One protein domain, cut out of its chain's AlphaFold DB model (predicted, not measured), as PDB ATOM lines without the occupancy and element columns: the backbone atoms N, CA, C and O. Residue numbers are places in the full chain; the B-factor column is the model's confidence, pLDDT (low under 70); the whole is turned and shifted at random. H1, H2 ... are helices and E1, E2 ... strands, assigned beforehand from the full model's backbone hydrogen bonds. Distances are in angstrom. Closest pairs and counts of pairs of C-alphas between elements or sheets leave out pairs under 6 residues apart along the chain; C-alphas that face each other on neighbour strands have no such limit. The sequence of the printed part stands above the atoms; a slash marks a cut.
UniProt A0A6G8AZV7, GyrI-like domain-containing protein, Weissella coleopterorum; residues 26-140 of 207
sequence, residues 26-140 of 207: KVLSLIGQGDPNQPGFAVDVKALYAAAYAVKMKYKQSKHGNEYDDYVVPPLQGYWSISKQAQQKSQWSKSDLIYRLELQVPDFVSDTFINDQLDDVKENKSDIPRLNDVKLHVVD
ATOM      1  N   LYS A  26      -7.748  26.204 -18.560       97.19
ATOM      2  CA  LYS A  26      -6.420  26.410 -17.981       97.19
ATOM      3  C   LYS A  26      -5.362  26.427 -19.065       97.19
ATOM      4  O   LYS A  26      -5.318  25.545 -19.922       97.19
ATOM      5  N   VAL A  27      -4.473  27.408 -19.009       98.31
ATOM      6  CA  VAL A  27      -3.384  27.557 -19.971       98.31
ATOM      7  C   VAL A  27      -2.076  27.850 -19.255       98.31
ATOM      8  O   VAL A  27      -2.034  28.559 -18.252       98.31
ATOM      9  N   LEU A  28      -0.979  27.346 -19.810       98.69
ATOM     10  CA  LEU A  28       0.313  27.982 -19.601       98.69
ATOM     11  C   LEU A  28       0.377  29.190 -20.519       98.69
ATOM     12  O   LEU A  28       0.043  29.072 -21.698       98.69
ATOM     13  N   SER A  29       0.793  30.330 -19.986       98.44
ATOM     14  CA  SER A  29       0.798  31.594 -20.714       98.44
ATOM     15  C   SER A  29       2.107  32.350 -20.566       98.44
ATOM     16  O   SER A  29       2.781  32.247 -19.542       98.44
ATOM     17  N   LEU A  30       2.438  33.128 -21.594       98.50
ATOM     18  CA  LEU A  30       3.556  34.063 -21.607       98.50
ATOM     19  C   LEU A  30       3.133  35.330 -22.356       98.50
ATOM     20  O   LEU A  30       2.585  35.254 -23.457       98.50
ATOM     21  N   ILE A  31       3.373  36.496 -21.756       98.00
ATOM     22  CA  ILE A  31       3.088  37.800 -22.370       98.00
ATOM     23  C   ILE A  31       4.355  38.318 -23.045       98.00
ATOM     24  O   ILE A  31       5.420  38.349 -22.429       98.00
ATOM     25  N   GLY A  32       4.232  38.746 -24.295       96.69
ATOM     26  CA  GLY A  32       5.314  39.352 -25.054       96.69
ATOM     27  C   GLY A  32       4.844  40.573 -25.831       96.69
ATOM     28  O   GLY A  32       3.668  40.951 -25.829       96.69
ATOM     29  N   GLN A  33       5.804  41.219 -26.476       95.94
ATOM     30  CA  GLN A  33       5.596  42.416 -27.272       95.94
ATOM     31  C   GLN A  33       6.495  42.365 -28.502       95.94
ATOM     32  O   GLN A  33       7.600  41.823 -28.458       95.94
ATOM     33  N   GLY A  34       6.031  42.984 -29.581       94.06
ATOM     34  CA  GLY A  34       6.808  43.228 -30.780       94.06
ATOM     35  C   GLY A  34       6.395  42.364 -31.958       94.06
ATOM     36  O   GLY A  34       5.440  41.589 -31.907       94.06
ATOM     37  N   ASP A  35       7.143  42.533 -33.040       93.69
ATOM     38  CA  ASP A  35       6.879  41.880 -34.312       93.69
ATOM     39  C   ASP A  35       7.168  40.365 -34.219       93.69
ATOM     40  O   ASP A  35       8.305  39.991 -33.904       93.69
ATOM     41  N   PRO A  36       6.189  39.481 -34.510       92.38
ATOM     42  CA  PRO A  36       6.381  38.029 -34.469       92.38
ATOM     43  C   PRO A  36       7.441  37.499 -35.436       92.38
ATOM     44  O   PRO A  36       7.895  36.366 -35.288       92.38
ATOM     45  N   ASN A  37       7.852  38.306 -36.415       90.88
ATOM     46  CA  ASN A  37       8.905  37.949 -37.361       90.88
ATOM     47  C   ASN A  37      10.314  38.170 -36.794       90.88
ATOM     48  O   ASN A  37      11.301  37.819 -37.439       90.88
ATOM     49  N   GLN A  38      10.428  38.749 -35.596       94.81
ATOM     50  CA  GLN A  38      11.706  39.011 -34.944       94.81
ATOM     51  C   GLN A  38      12.117  37.863 -34.009       94.81
ATOM     52  O   GLN A  38      11.258  37.180 -33.441       94.81
ATOM     53  N   PRO A  39      13.431  37.673 -33.758       93.88
ATOM     54  CA  PRO A  39      13.935  36.559 -32.949       93.88
ATOM     55  C   PRO A  39      13.320  36.442 -31.546       93.88
ATOM     56  O   PRO A  39      13.197  35.334 -31.029       93.88
ATOM     57  N   GLY A  40      12.905  37.562 -30.940       95.50
ATOM     58  CA  GLY A  40      12.282  37.581 -29.611       95.50
ATOM     59  C   GLY A  40      11.020  36.718 -29.519       95.50
ATOM     60  O   GLY A  40      10.841  35.999 -28.542       95.50
ATOM     61  N   PHE A  41      10.201  36.682 -30.573       95.94
ATOM     62  CA  PHE A  41       8.999  35.848 -30.598       95.94
ATOM     63  C   PHE A  41       9.331  34.350 -30.535       95.94
ATOM     64  O   PHE A  41       8.695  33.586 -29.811       95.94
ATOM     65  N   ALA A  42      10.377  33.917 -31.245       95.56
ATOM     66  CA  ALA A  42      10.821  32.526 -31.207       95.56
ATOM     67  C   ALA A  42      11.365  32.123 -29.823       95.56
ATOM     68  O   ALA A  42      11.195  30.973 -29.409       95.56
ATOM     69  N   VAL A  43      11.991  33.059 -29.098       97.62
ATOM     70  CA  VAL A  43      12.430  32.855 -27.707       97.62
ATOM     71  C   VAL A  43      11.223  32.631 -26.792       97.62
ATOM     72  O   VAL A  43      11.200  31.654 -26.043       97.62
ATOM     73  N   ASP A  44      10.198  33.468 -26.921       98.19
ATOM     74  CA  ASP A  44       8.956  33.395 -26.148       98.19
ATOM     75  C   ASP A  44       8.220  32.064 -26.378       98.19
ATOM     76  O   ASP A  44       7.856  31.359 -25.431       98.19
ATOM     77  N   VAL A  45       8.088  31.653 -27.644       97.50
ATOM     78  CA  VAL A  45       7.513  30.353 -28.022       97.50
ATOM     79  C   VAL A  45       8.331  29.193 -27.442       97.50
ATOM     80  O   VAL A  45       7.762  28.235 -26.911       97.50
ATOM     81  N   LYS A  46       9.669  29.259 -27.508       97.38
ATOM     82  CA  LYS A  46      10.558  28.212 -26.976       97.38
ATOM     83  C   LYS A  46      10.395  28.051 -25.463       97.38
ATOM     84  O   LYS A  46      10.299  26.915 -24.996       97.38
ATOM     85  N   ALA A  47      10.340  29.153 -24.718       98.50
ATOM     86  CA  ALA A  47      10.134  29.145 -23.271       98.50
ATOM     87  C   ALA A  47       8.796  28.493 -22.897       98.50
ATOM     88  O   ALA A  47       8.746  27.591 -22.058       98.50
ATOM     89  N   LEU A  48       7.724  28.884 -23.591       98.56
ATOM     90  CA  LEU A  48       6.386  28.351 -23.359       98.56
ATOM     91  C   LEU A  48       6.310  26.837 -23.620       98.56
ATOM     92  O   LEU A  48       5.765  26.089 -22.805       98.56
ATOM     93  N   TYR A  49       6.902  26.358 -24.719       98.25
ATOM     94  CA  TYR A  49       6.958  24.921 -24.999       98.25
ATOM     95  C   TYR A  49       7.832  24.158 -24.001       98.25
ATOM     96  O   TYR A  49       7.475  23.038 -23.631       98.25
ATOM     97  N   ALA A  50       8.950  24.730 -23.543       98.25
ATOM     98  CA  ALA A  50       9.800  24.093 -22.539       98.25
ATOM     99  C   ALA A  50       9.022  23.803 -21.245       98.25
ATOM    100  O   ALA A  50       9.075  22.678 -20.743       98.25
ATOM    101  N   ALA A  51       8.237  24.774 -20.772       98.50
ATOM    102  CA  ALA A  51       7.344  24.608 -19.630       98.50
ATOM    103  C   ALA A  51       6.233  23.575 -19.902       98.50
ATOM    104  O   ALA A  51       6.052  22.637 -19.126       98.50
ATOM    105  N   ALA A  52       5.531  23.682 -21.036       98.38
ATOM    106  CA  ALA A  52       4.425  22.780 -21.367       98.38
ATOM    107  C   ALA A  52       4.852  21.310 -21.464       98.38
ATOM    108  O   ALA A  52       4.156  20.421 -20.965       98.38
ATOM    109  N   TYR A  53       6.007  21.039 -22.074       98.19
ATOM    110  CA  TYR A  53       6.539  19.682 -22.142       98.19
ATOM    111  C   TYR A  53       7.046  19.184 -20.787       98.19
ATOM    112  O   TYR A  53       6.895  17.993 -20.522       98.19
ATOM    113  N   ALA A  54       7.588  20.047 -19.921       97.69
ATOM    114  CA  ALA A  54       7.974  19.652 -18.566       97.69
ATOM    115  C   ALA A  54       6.757  19.179 -17.756       97.69
ATOM    116  O   ALA A  54       6.747  18.030 -17.305       97.69
ATOM    117  N   VAL A  55       5.695  19.994 -17.692       97.88
ATOM    118  CA  VAL A  55       4.429  19.642 -17.020       97.88
ATOM    119  C   VAL A  55       3.872  18.331 -17.578       97.88
ATOM    120  O   VAL A  55       3.582  17.398 -16.830       97.88
ATOM    121  N   LYS A  56       3.804  18.208 -18.910       97.50
ATOM    122  CA  LYS A  56       3.310  17.000 -19.577       97.50
ATOM    123  C   LYS A  56       4.120  15.752 -19.224       97.50
ATOM    124  O   LYS A  56       3.543  14.696 -18.970       97.50
ATOM    125  N   MET A  57       5.451  15.823 -19.315       96.50
ATOM    126  CA  MET A  57       6.307  14.656 -19.074       96.50
ATOM    127  C   MET A  57       6.201  14.196 -17.625       96.50
ATOM    128  O   MET A  57       6.091  12.997 -17.384       96.50
ATOM    129  N   LYS A  58       6.178  15.136 -16.680       96.25
ATOM    130  CA  LYS A  58       6.029  14.835 -15.257       96.25
ATOM    131  C   LYS A  58       4.662  14.222 -14.959       96.25
ATOM    132  O   LYS A  58       4.614  13.198 -14.290       96.25
ATOM    133  N   TYR A  59       3.583  14.757 -15.543       95.69
ATOM    134  CA  TYR A  59       2.235  14.181 -15.412       95.69
ATOM    135  C   TYR A  59       2.175  12.734 -15.915       95.69
ATOM    136  O   TYR A  59       1.553  11.860 -15.318       95.69
ATOM    137  N   LYS A  60       2.870  12.457 -17.022       94.75
ATOM    138  CA  LYS A  60       2.964  11.102 -17.564       94.75
ATOM    139  C   LYS A  60       3.731  10.144 -16.649       94.75
ATOM    140  O   LYS A  60       3.426   8.954 -16.600       94.75
ATOM    141  N   GLN A  61       4.749  10.640 -15.951       93.81
ATOM    142  CA  GLN A  61       5.596   9.838 -15.066       93.81
ATOM    143  C   GLN A  61       4.935   9.538 -13.717       93.81
ATOM    144  O   GLN A  61       5.149   8.456 -13.175       93.81
ATOM    145  N   SER A  62       4.122  10.455 -13.192       88.12
ATOM    146  CA  SER A  62       3.476  10.340 -11.878       88.12
ATOM    147  C   SER A  62       2.368   9.285 -11.805       88.12
ATOM    148  O   SER A  62       1.987   8.907 -10.702       88.12
ATOM    149  N   LYS A  63       1.864   8.782 -12.946       75.94
ATOM    150  CA  LYS A  63       0.869   7.691 -13.033       75.94
ATOM    151  C   LYS A  63      -0.292   7.862 -12.040       75.94
ATOM    152  O   LYS A  63      -0.559   6.984 -11.226       75.94
ATOM    153  N   HIS A  64      -1.007   8.981 -12.147       75.56
ATOM    154  CA  HIS A  64      -2.064   9.421 -11.222       75.56
ATOM    155  C   HIS A  64      -3.265   8.466 -11.017       75.56
ATOM    156  O   HIS A  64      -4.186   8.820 -10.291       75.56
ATOM    157  N   GLY A  65      -3.310   7.291 -11.659       74.00
ATOM    158  CA  GLY A  65      -4.431   6.344 -11.551       74.00
ATOM    159  C   GLY A  65      -5.744   6.832 -12.182       74.00
ATOM    160  O   GLY A  65      -6.770   6.177 -12.035       74.00
ATOM    161  N   ASN A  66      -5.709   7.967 -12.884       80.00
ATOM    162  CA  ASN A  66      -6.851   8.554 -13.577       80.00
ATOM    163  C   ASN A  66      -7.123   7.861 -14.923       80.00
ATOM    164  O   ASN A  66      -6.280   7.139 -15.457       80.00
ATOM    165  N   GLU A  67      -8.282   8.155 -15.519       87.38
ATOM    166  CA  GLU A  67      -8.652   7.708 -16.872       87.38
ATOM    167  C   GLU A  67      -7.570   8.058 -17.920       87.38
ATOM    168  O   GLU A  67      -7.206   7.243 -18.786       87.38
ATOM    169  N   TYR A  68      -7.004   9.263 -17.802       90.81
ATOM    170  CA  TYR A  68      -5.923   9.761 -18.645       90.81
ATOM    171  C   TYR A  68      -4.615   9.861 -17.862       90.81
ATOM    172  O   TYR A  68      -4.544  10.490 -16.813       90.81
ATOM    173  N   ASP A  69      -3.567   9.247 -18.405       91.50
ATOM    174  CA  ASP A  69      -2.204   9.213 -17.862       91.50
ATOM    175  C   ASP A  69      -1.210   9.947 -18.776       91.50
ATOM    176  O   ASP A  69      -0.035  10.074 -18.465       91.50
ATOM    177  N   ASP A  70      -1.666  10.438 -19.927       94.94
ATOM    178  CA  ASP A  70      -0.892  11.251 -20.862       94.94
ATOM    179  C   ASP A  70      -1.855  12.183 -21.611       94.94
ATOM    180  O   ASP A  70      -3.058  11.930 -21.699       94.94
ATOM    181  N   TYR A  71      -1.324  13.239 -22.218       96.12
ATOM    182  CA  TYR A  71      -2.080  14.102 -23.122       96.12
ATOM    183  C   TYR A  71      -1.252  14.516 -24.342       96.12
ATOM    184  O   TYR A  71      -0.095  14.136 -24.504       96.12
ATOM    185  N   VAL A  72      -1.843  15.233 -25.287       96.44
ATOM    186  CA  VAL A  72      -1.133  15.868 -26.404       96.44
ATOM    187  C   VAL A  72      -0.986  17.350 -26.074       96.44
ATOM    188  O   VAL A  72      -1.981  17.978 -25.726       96.44
ATOM    189  N   VAL A  73       0.225  17.916 -26.189       97.06
ATOM    190  CA  VAL A  73       0.380  19.382 -26.128       97.06
ATOM    191  C   VAL A  73      -0.421  19.973 -27.293       97.06
ATOM    192  O   VAL A  73      -0.172  19.570 -28.436       97.06
ATOM    193  N   PRO A  74      -1.397  20.857 -27.036       95.69
ATOM    194  CA  PRO A  74      -2.260  21.381 -28.082       95.69
ATOM    195  C   PRO A  74      -1.496  22.336 -29.013       95.69
ATOM    196  O   PRO A  74      -0.351  22.710 -28.738       95.69
ATOM    197  N   PRO A  75      -2.123  22.740 -30.129       97.12
ATOM    198  CA  PRO A  75      -1.657  23.852 -30.946       97.12
ATOM    199  C   PRO A  75      -1.345  25.099 -30.110       97.12
ATOM    200  O   PRO A  75      -2.044  25.379 -29.131       97.12
ATOM    201  N   LEU A  76      -0.323  25.853 -30.526       97.88
ATOM    202  CA  LEU A  76      -0.042  27.176 -29.971       97.88
ATOM    203  C   LEU A  76      -1.254  28.085 -30.196       97.88
ATOM    204  O   LEU A  76      -1.904  28.023 -31.243       97.88
ATOM    205  N   GLN A  77      -1.536  28.930 -29.214       97.75
ATOM    206  CA  GLN A  77      -2.569  29.950 -29.300       97.75
ATOM    207  C   GLN A  77      -1.935  31.317 -29.060       97.75
ATOM    208  O   GLN A  77      -1.079  31.455 -28.187       97.75
ATOM    209  N   GLY A  78      -2.330  32.313 -29.844       97.19
ATOM    210  CA  GLY A  78      -1.887  33.695 -29.690       97.19
ATOM    211  C   GLY A  78      -3.085  34.608 -29.502       97.19
ATOM    212  O   GLY A  78      -3.972  34.632 -30.347       97.19
ATOM    213  N   TYR A  79      -3.125  35.351 -28.401       96.56
ATOM    214  CA  TYR A  79      -4.024  36.493 -28.261       96.56
ATOM    215  C   TYR A  79      -3.287  37.745 -28.675       96.56
ATOM    216  O   TYR A  79      -2.231  38.036 -28.116       96.56
ATOM    217  N   TRP A  80      -3.875  38.490 -29.596       96.50
ATOM    218  CA  TRP A  80      -3.245  39.632 -30.230       96.50
ATOM    219  C   TRP A  80      -3.989  40.919 -29.906       96.50
ATOM    220  O   TRP A  80      -5.221  40.995 -29.916       96.50
ATOM    221  N   SER A  81      -3.204  41.943 -29.602       93.88
ATOM    222  CA  SER A  81      -3.652  43.306 -29.359       93.88
ATOM    223  C   SER A  81      -2.538  44.278 -29.752       93.88
ATOM    224  O   SER A  81      -1.435  43.871 -30.119       93.88
ATOM    225  N   ILE A  82      -2.808  45.574 -29.657       90.56
ATOM    226  CA  ILE A  82      -1.798  46.624 -29.822       90.56
ATOM    227  C   ILE A  82      -1.603  47.367 -28.503       90.56
ATOM    228  O   ILE A  82      -2.533  47.469 -27.694       90.56
ATOM    229  N   SER A  83      -0.402  47.904 -28.287       84.25
ATOM    230  CA  SER A  83      -0.073  48.660 -27.077       84.25
ATOM    231  C   SER A  83      -1.035  49.837 -26.867       84.25
ATOM    232  O   SER A  83      -1.523  50.439 -27.825       84.25
ATOM    233  N   LYS A  84      -1.300  50.217 -25.607       83.50
ATOM    234  CA  LYS A  84      -2.151  51.387 -25.298       83.50
ATOM    235  C   LYS A  84      -1.655  52.657 -25.993       83.50
ATOM    236  O   LYS A  84      -2.458  53.464 -26.447       83.50
ATOM    237  N   GLN A  85      -0.336  52.810 -26.108       81.25
ATOM    238  CA  GLN A  85       0.278  53.930 -26.812       81.25
ATOM    239  C   GLN A  85      -0.038  53.891 -28.314       81.25
ATOM    240  O   GLN A  85      -0.356  54.921 -28.898       81.25
ATOM    241  N   ALA A  86       0.009  52.715 -28.941       82.62
ATOM    242  CA  ALA A  86      -0.340  52.550 -30.349       82.62
ATOM    243  C   ALA A  86      -1.837  52.735 -30.621       82.62
ATOM    244  O   ALA A  86      -2.195  53.270 -31.663       82.62
ATOM    245  N   GLN A  87      -2.711  52.390 -29.669       82.69
ATOM    246  CA  GLN A  87      -4.152  52.671 -29.768       82.69
ATOM    247  C   GLN A  87      -4.459  54.173 -29.841       82.69
ATOM    248  O   GLN A  87      -5.482  54.558 -30.398       82.69
ATOM    249  N   GLN A  88      -3.583  55.013 -29.280       82.50
ATOM    250  CA  GLN A  88      -3.712  56.473 -29.294       82.50
ATOM    251  C   GLN A  88      -3.076  57.123 -30.533       82.50
ATOM    252  O   GLN A  88      -3.294  58.307 -30.778       82.50
ATOM    253  N   LYS A  89      -2.287  56.376 -31.314       79.75
ATOM    254  CA  LYS A  89      -1.651  56.870 -32.540       79.75
ATOM    255  C   LYS A  89      -2.542  56.595 -33.753       79.75
ATOM    256  O   LYS A  89      -3.209  55.570 -33.831       79.75
ATOM    257  N   SER A  90      -2.490  57.478 -34.749       73.81
ATOM    258  CA  SER A  90      -3.165  57.264 -36.041       73.81
ATOM    259  C   SER A  90      -2.516  56.162 -36.887       73.81
ATOM    260  O   SER A  90      -3.139  55.663 -37.818       73.81
ATOM    261  N   GLN A  91      -1.269  55.788 -36.580       78.75
ATOM    262  CA  GLN A  91      -0.515  54.730 -37.252       78.75
ATOM    263  C   GLN A  91       0.225  53.876 -36.216       78.75
ATOM    264  O   GLN A  91       0.773  54.401 -35.244       78.75
ATOM    265  N   TRP A  92       0.247  52.566 -36.444       87.06
ATOM    266  CA  TRP A  92       0.961  51.572 -35.642       87.06
ATOM    267  C   TRP A  92       1.661  50.581 -36.575       87.06
ATOM    268  O   TRP A  92       1.314  50.478 -37.753       87.06
ATOM    269  N   SER A  93       2.655  49.863 -36.063       88.12
ATOM    270  CA  SER A  93       3.401  48.852 -36.820       88.12
ATOM    271  C   SER A  93       3.476  47.527 -36.062       88.12
ATOM    272  O   SER A  93       3.118  47.458 -34.887       88.12
ATOM    273  N   LYS A  94       3.987  46.459 -36.691       87.69
ATOM    274  CA  LYS A  94       4.117  45.139 -36.038       87.69
ATOM    275  C   LYS A  94       4.917  45.198 -34.720       87.69
ATOM    276  O   LYS A  94       4.672  44.385 -33.837       87.69
ATOM    277  N   SER A  95       5.798  46.187 -34.517       90.94
ATOM    278  CA  SER A  95       6.520  46.369 -33.245       90.94
ATOM    279  C   SER A  95       5.637  46.819 -32.073       90.94
ATOM    280  O   SER A  95       6.039  46.704 -30.917       90.94
ATOM    281  N   ASP A  96       4.446  47.349 -32.354       92.50
ATOM    282  CA  ASP A  96       3.480  47.792 -31.349       92.50
ATOM    283  C   ASP A  96       2.553  46.667 -30.865       92.50
ATOM    284  O   ASP A  96       1.725  46.894 -29.973       92.50
ATOM    285  N   LEU A  97       2.663  45.471 -31.453       94.12
ATOM    286  CA  LEU A  97       1.864  44.315 -31.072       94.12
ATOM    287  C   LEU A  97       2.176  43.900 -29.636       94.12
ATOM    288  O   LEU A  97       3.332  43.778 -29.242       94.12
ATOM    289  N   ILE A  98       1.122  43.650 -28.870       96.12
ATOM    290  CA  ILE A  98       1.179  43.003 -27.563       96.12
ATOM    291  C   ILE A  98       0.456  41.679 -27.707       96.12
ATOM    292  O   ILE A  98      -0.700  41.647 -28.144       96.12
ATOM    293  N   TYR A  99       1.123  40.603 -27.309       97.12
ATOM    294  CA  TYR A  99       0.566  39.269 -27.414       97.12
ATOM    295  C   TYR A  99       0.642  38.492 -26.110       97.12
ATOM    296  O   TYR A  99       1.520  38.697 -25.272       97.12
ATOM    297  N   ARG A 100      -0.289  37.554 -25.960       97.75
ATOM    298  CA  ARG A 100      -0.233  36.508 -24.942       97.75
ATOM    299  C   ARG A 100      -0.256  35.160 -25.645       97.75
ATOM    300  O   ARG A 100      -1.250  34.805 -26.274       97.75
ATOM    301  N   LEU A 101       0.859  34.449 -25.560       98.56
ATOM    302  CA  LEU A 101       0.985  33.090 -26.061       98.56
ATOM    303  C   LEU A 101       0.431  32.124 -25.028       98.56
ATOM    304  O   LEU A 101       0.681  32.294 -23.837       98.56
ATOM    305  N   GLU A 102      -0.297  31.113 -25.485       98.31
ATOM    306  CA  GLU A 102      -0.959  30.148 -24.621       98.31
ATOM    307  C   GLU A 102      -0.838  28.714 -25.150       98.31
ATOM    308  O   GLU A 102      -0.931  28.451 -26.353       98.31
ATOM    309  N   LEU A 103      -0.676  27.770 -24.223       98.44
ATOM    310  CA  LEU A 103      -0.840  26.336 -24.450       98.44
ATOM    311  C   LEU A 103      -1.800  25.787 -23.395       98.44
ATOM    312  O   LEU A 103      -1.506  25.823 -22.201       98.44
ATOM    313  N   GLN A 104      -2.950  25.280 -23.840       97.94
ATOM    314  CA  GLN A 104      -3.970  24.734 -22.946       97.94
ATOM    315  C   GLN A 104      -3.479  23.465 -22.242       97.94
ATOM    316  O   GLN A 104      -2.805  22.615 -22.833       97.94
ATOM    317  N   VAL A 105      -3.835  23.347 -20.968       97.69
ATOM    318  CA  VAL A 105      -3.589  22.176 -20.131       97.69
ATOM    319  C   VAL A 105      -4.942  21.517 -19.840       97.69
ATOM    320  O   VAL A 105      -5.888  22.237 -19.526       97.69
ATOM    321  N   PRO A 106      -5.076  20.183 -19.958       95.94
ATOM    322  CA  PRO A 106      -6.334  19.507 -19.649       95.94
ATOM    323  C   PRO A 106      -6.785  19.730 -18.202       95.94
ATOM    324  O   PRO A 106      -5.960  19.772 -17.288       95.94
ATOM    325  N   ASP A 107      -8.099  19.783 -17.980       93.88
ATOM    326  CA  ASP A 107      -8.664  20.126 -16.668       93.88
ATOM    327  C   ASP A 107      -8.319  19.127 -15.563       93.88
ATOM    328  O   ASP A 107      -8.174  19.520 -14.404       93.88
ATOM    329  N   PHE A 108      -8.105  17.859 -15.929       93.62
ATOM    330  CA  PHE A 108      -7.702  16.796 -15.006       93.62
ATOM    331  C   PHE A 108      -6.279  16.958 -14.445       93.62
ATOM    332  O   PHE A 108      -5.897  16.223 -13.534       93.62
ATOM    333  N   VAL A 109      -5.461  17.861 -14.998       95.50
ATOM    334  CA  VAL A 109      -4.153  18.203 -14.427       95.50
ATOM    335  C   VAL A 109      -4.384  19.311 -13.403       95.50
ATOM    336  O   VAL A 109      -4.786  20.413 -13.776       95.50
ATOM    337  N   SER A 110      -4.176  19.030 -12.115       95.44
ATOM    338  CA  SER A 110      -4.477  19.999 -11.056       95.44
ATOM    339  C   SER A 110      -3.566  21.222 -11.112       95.44
ATOM    340  O   SER A 110      -2.400  21.145 -11.495       95.44
ATOM    341  N   ASP A 111      -4.091  22.354 -10.664       97.38
ATOM    342  CA  ASP A 111      -3.375  23.627 -10.634       97.38
ATOM    343  C   ASP A 111      -2.143  23.552  -9.726       97.38
ATOM    344  O   ASP A 111      -1.094  24.097 -10.060       97.38
ATOM    345  N   THR A 112      -2.239  22.812  -8.617       97.31
ATOM    346  CA  THR A 112      -1.104  22.513  -7.732       97.31
ATOM    347  C   THR A 112       0.001  21.780  -8.479       97.31
ATOM    348  O   THR A 112       1.132  22.247  -8.503       97.31
ATOM    349  N   PHE A 113      -0.341  20.705  -9.195       96.94
ATOM    350  CA  PHE A 113       0.624  19.942  -9.975       96.94
ATOM    351  C   PHE A 113       1.283  20.810 -11.049       96.94
ATOM    352  O   PHE A 113       2.494  20.752 -11.235       96.94
ATOM    353  N   ILE A 114       0.498  21.633 -11.753       98.12
ATOM    354  CA  ILE A 114       1.030  22.535 -12.777       98.12
ATOM    355  C   ILE A 114       2.040  23.506 -12.161       98.12
ATOM    356  O   ILE A 114       3.134  23.636 -12.703       98.12
ATOM    357  N   ASN A 115       1.693  24.166 -11.053       98.31
ATOM    358  CA  ASN A 115       2.581  25.130 -10.407       98.31
ATOM    359  C   ASN A 115       3.856  24.465  -9.871       98.31
ATOM    360  O   ASN A 115       4.938  24.936 -10.203       98.31
ATOM    361  N   ASP A 116       3.751  23.318  -9.192       97.88
ATOM    362  CA  ASP A 116       4.921  22.577  -8.695       97.88
ATOM    363  C   ASP A 116       5.899  22.234  -9.834       97.88
ATOM    364  O   ASP A 116       7.114  22.356  -9.697       97.88
ATOM    365  N   GLN A 117       5.376  21.818 -10.996       97.88
ATOM    366  CA  GLN A 117       6.221  21.490 -12.147       97.88
ATOM    367  C   GLN A 117       6.740  22.730 -12.889       97.88
ATOM    368  O   GLN A 117       7.776  22.648 -13.553       97.88
ATOM    369  N   LEU A 118       6.037  23.866 -12.813       98.06
ATOM    370  CA  LEU A 118       6.552  25.144 -13.303       98.06
ATOM    371  C   LEU A 118       7.727  25.625 -12.450       98.06
ATOM    372  O   LEU A 118       8.702  26.114 -13.017       98.06
ATOM    373  N   ASP A 119       7.657  25.469 -11.133       97.88
ATOM    374  CA  ASP A 119       8.747  25.848 -10.234       97.88
ATOM    375  C   ASP A 119       9.961  24.923 -10.443       97.88
ATOM    376  O   ASP A 119      11.052  25.413 -10.736       97.88
ATOM    377  N   ASP A 120       9.754  23.597 -10.490       97.56
ATOM    378  CA  ASP A 120      10.811  22.610 -10.787       97.56
ATOM    379  C   ASP A 120      11.535  22.905 -12.112       97.56
ATOM    380  O   ASP A 120      12.766  22.873 -12.187       97.56
ATOM    381  N   VAL A 121      10.803  23.207 -13.194       97.50
ATOM    382  CA  VAL A 121      11.448  23.471 -14.490       97.50
ATOM    383  C   VAL A 121      12.192  24.807 -14.504       97.50
ATOM    384  O   VAL A 121      13.232  24.897 -15.153       97.50
ATOM    385  N   LYS A 122      11.694  25.828 -13.799       97.12
ATOM    386  CA  LYS A 122      12.350  27.141 -13.704       97.12
ATOM    387  C   LYS A 122      13.667  27.057 -12.943       97.12
ATOM    388  O   LYS A 122      14.652  27.650 -13.379       97.12
ATOM    389  N   GLU A 123      13.703  26.276 -11.868       96.81
ATOM    390  CA  GLU A 123      14.922  26.027 -11.097       96.81
ATOM    391  C   GLU A 123      15.951  25.228 -11.908       96.81
ATOM    392  O   GLU A 123      17.119  25.610 -11.994       96.81
ATOM    393  N   ASN A 124      15.514  24.152 -12.569       96.38
ATOM    394  CA  ASN A 124      16.416  23.221 -13.253       96.38
ATOM    395  C   ASN A 124      16.820  23.639 -14.678       96.38
ATOM    396  O   ASN A 124      17.744  23.052 -15.244       96.38
ATOM    397  N   LYS A 125      16.121  24.600 -15.295       95.06
ATOM    398  CA  LYS A 125      16.380  25.076 -16.670       95.06
ATOM    399  C   LYS A 125      16.460  26.596 -16.749       95.06
ATOM    400  O   LYS A 125      15.891  27.225 -17.645       95.06
ATOM    401  N   SER A 126      17.169  27.184 -15.793       91.12
ATOM    402  CA  SER A 126      17.380  28.631 -15.688       91.12
ATOM    403  C   SER A 126      18.150  29.234 -16.875       91.12
ATOM    404  O   SER A 126      18.121  30.447 -17.071       91.12
ATOM    405  N   ASP A 127      18.783  28.401 -17.706       95.75
ATOM    406  CA  ASP A 127      19.434  28.787 -18.958       95.75
ATOM    407  C   ASP A 127      18.445  29.123 -20.087       95.75
ATOM    408  O   ASP A 127      18.823  29.785 -21.056       95.75
ATOM    409  N   ILE A 128      17.179  28.692 -19.987       97.12
ATOM    410  CA  ILE A 128      16.147  28.987 -20.985       97.12
ATOM    411  C   ILE A 128      15.623  30.414 -20.762       97.12
ATOM    412  O   ILE A 128      14.929  30.667 -19.771       97.12
ATOM    413  N   PRO A 129      15.866  31.355 -21.696       97.56
ATOM    414  CA  PRO A 129      15.381  32.722 -21.541       97.56
ATOM    415  C   PRO A 129      13.853  32.760 -21.462       97.56
ATOM    416  O   PRO A 129      13.184  31.935 -22.081       97.56
ATOM    417  N   ARG A 130      13.308  33.740 -20.729       97.94
ATOM    418  CA  ARG A 130      11.859  33.973 -20.543       97.94
ATOM    419  C   ARG A 130      11.092  32.844 -19.834       97.94
ATOM    420  O   ARG A 130       9.892  32.984 -19.617       97.94
ATOM    421  N   LEU A 131      11.735  31.746 -19.417       98.06
ATOM    422  CA  LEU A 131      11.043  30.631 -18.749       98.06
ATOM    423  C   LEU A 131      10.352  31.061 -17.444       98.06
ATOM    424  O   LEU A 131       9.232  30.633 -17.165       98.06
ATOM    425  N   ASN A 132      10.975  31.969 -16.687       97.75
ATOM    426  CA  ASN A 132      10.401  32.538 -15.463       97.75
ATOM    427  C   ASN A 132       9.121  33.356 -15.703       97.75
ATOM    428  O   ASN A 132       8.315  33.507 -14.785       97.75
ATOM    429  N   ASP A 133       8.893  33.814 -16.936       98.19
ATOM    430  CA  ASP A 133       7.703  34.583 -17.305       98.19
ATOM    431  C   ASP A 133       6.503  33.691 -17.637       98.19
ATOM    432  O   ASP A 133       5.383  34.196 -17.744       98.19
ATOM    433  N   VAL A 134       6.710  32.374 -17.778       98.62
ATOM    434  CA  VAL A 134       5.622  31.420 -18.011       98.62
ATOM    435  C   VAL A 134       4.829  31.207 -16.724       98.62
ATOM    436  O   VAL A 134       5.388  30.883 -15.668       98.62
ATOM    437  N   LYS A 135       3.506  31.365 -16.807       98.31
ATOM    438  CA  LYS A 135       2.585  31.252 -15.666       98.31
ATOM    439  C   LYS A 135       1.348  30.443 -16.028       98.31
ATOM    440  O   LYS A 135       0.883  30.502 -17.169       98.31
ATOM    441  N   LEU A 136       0.791  29.740 -15.043       98.56
ATOM    442  CA  LEU A 136      -0.572  29.229 -15.129       98.56
ATOM    443  C   LEU A 136      -1.543  30.416 -15.158       98.56
ATOM    444  O   LEU A 136      -1.435  31.343 -14.358       98.56
ATOM    445  N   HIS A 137      -2.482  30.381 -16.091       97.62
ATOM    446  CA  HIS A 137      -3.536  31.370 -16.237       97.62
ATOM    447  C   HIS A 137      -4.856  30.656 -16.535       97.62
ATOM    448  O   HIS A 137      -4.885  29.673 -17.278       97.62
ATOM    449  N   VAL A 138      -5.943  31.151 -15.950       97.00
ATOM    450  CA  VAL A 138      -7.301  30.697 -16.256       97.00
ATOM    451  C   VAL A 138      -7.910  31.709 -17.211       97.00
ATOM    452  O   VAL A 138      -7.960  32.897 -16.910       97.00
ATOM    453  N   VAL A 139      -8.334  31.243 -18.381       95.44
ATOM    454  CA  VAL A 139      -9.034  32.077 -19.356       95.44
ATOM    455  C   VAL A 139     -10.521  31.852 -19.179       95.44
ATOM    456  O   VAL A 139     -10.987  30.729 -19.347       95.44
ATOM    457  N   ASP A 140     -11.258  32.923 -18.903       96.19
ATOM    458  CA  ASP A 140     -12.696  32.845 -18.691       96.19
ATOM    459  C   ASP A 140     -13.469  32.383 -19.930       96.19
ATOM    460  O   ASP A 140     -13.043  32.519 -21.089       96.19
TER     461      ASP A 140
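What this domain is: This is residues 26 to 140 of the 207 residues of the protein "GyrI-like domain-containing protein" of Weissella coleopterorum (UniProt A0A6G8AZV7). A strongly twisted sheet of four strands has one long helix, H1, running along one of its faces, and a second helix, H3, packs across H1 and over E1 towards the E4 edge. Short H2 lies far out, just past the last residue of E2. The 115 printed residues run E1, H1, E2, H2, E3, H3, E4, mixed in class; the sheet's order is E2, E3, E1, E4, antiparallel throughout. The whole is only just compact, close to loose, with a radius of gyration of the C-alphas of 15.8 A, and elongated, spanning 56 by 32 by 20 A.

Where its parts are: E1, residues 26 to 33, begins at C-alpha 26 (-6.420, 26.410, -17.981) and is 22.1 A long. H1, residues 39 to 62, measures 35.2 A. E2 is residues 76 to 82, H2 84 to 87. E3, residues 97 to 105, measures 25.3 A; H3, residues 111 to 124, 20.0 A. E4, residues 135 to 139, ends at C-alpha 139 (-9.034, 32.077, -19.356).

How they stand to each other: N 30 and O 101 of E1 and E3 are 3.0 A apart, N 79 and O 100 of E2 and E3 2.9 A, and N 29 and O 135 of E1 and E4 2.8 A, within hydrogen-bond range. In two layers, helices on one face of a sheet, H1 and H3 are on this one. H1 lies over E3 and E1 at a height over the sheet of 9.4 A; its closest C-alphas to E1 are Leu 48 and Leu 30, 6.6 A. H3 touches H1 at residues 51 to 58 of H1 alone, closest at the C-alphas of Val 55 and Gln 117, 5.5 A, at a steep tilt of 62 degrees, opposite ways. E1, H1, E2 and E3, H3, E4 are split strand-helix-strand units, two strands running the same way with another between them, with right-handed crossovers. H2 is only just not on the sheet, with 4 pairs of C-alphas within 10 A. Every O i to N i+4 pair is within range in H1 and H3; H2 is too short for one.

The domain as a whole: The C-alphas of Gly 65 and Ser 90 are the two farthest apart, 56.5 A. The printed part has no cut. The link from H1 to E2, 13 residues, is long. Mean pLDDT of the printed part is 94.2, and no printed residue is under 70.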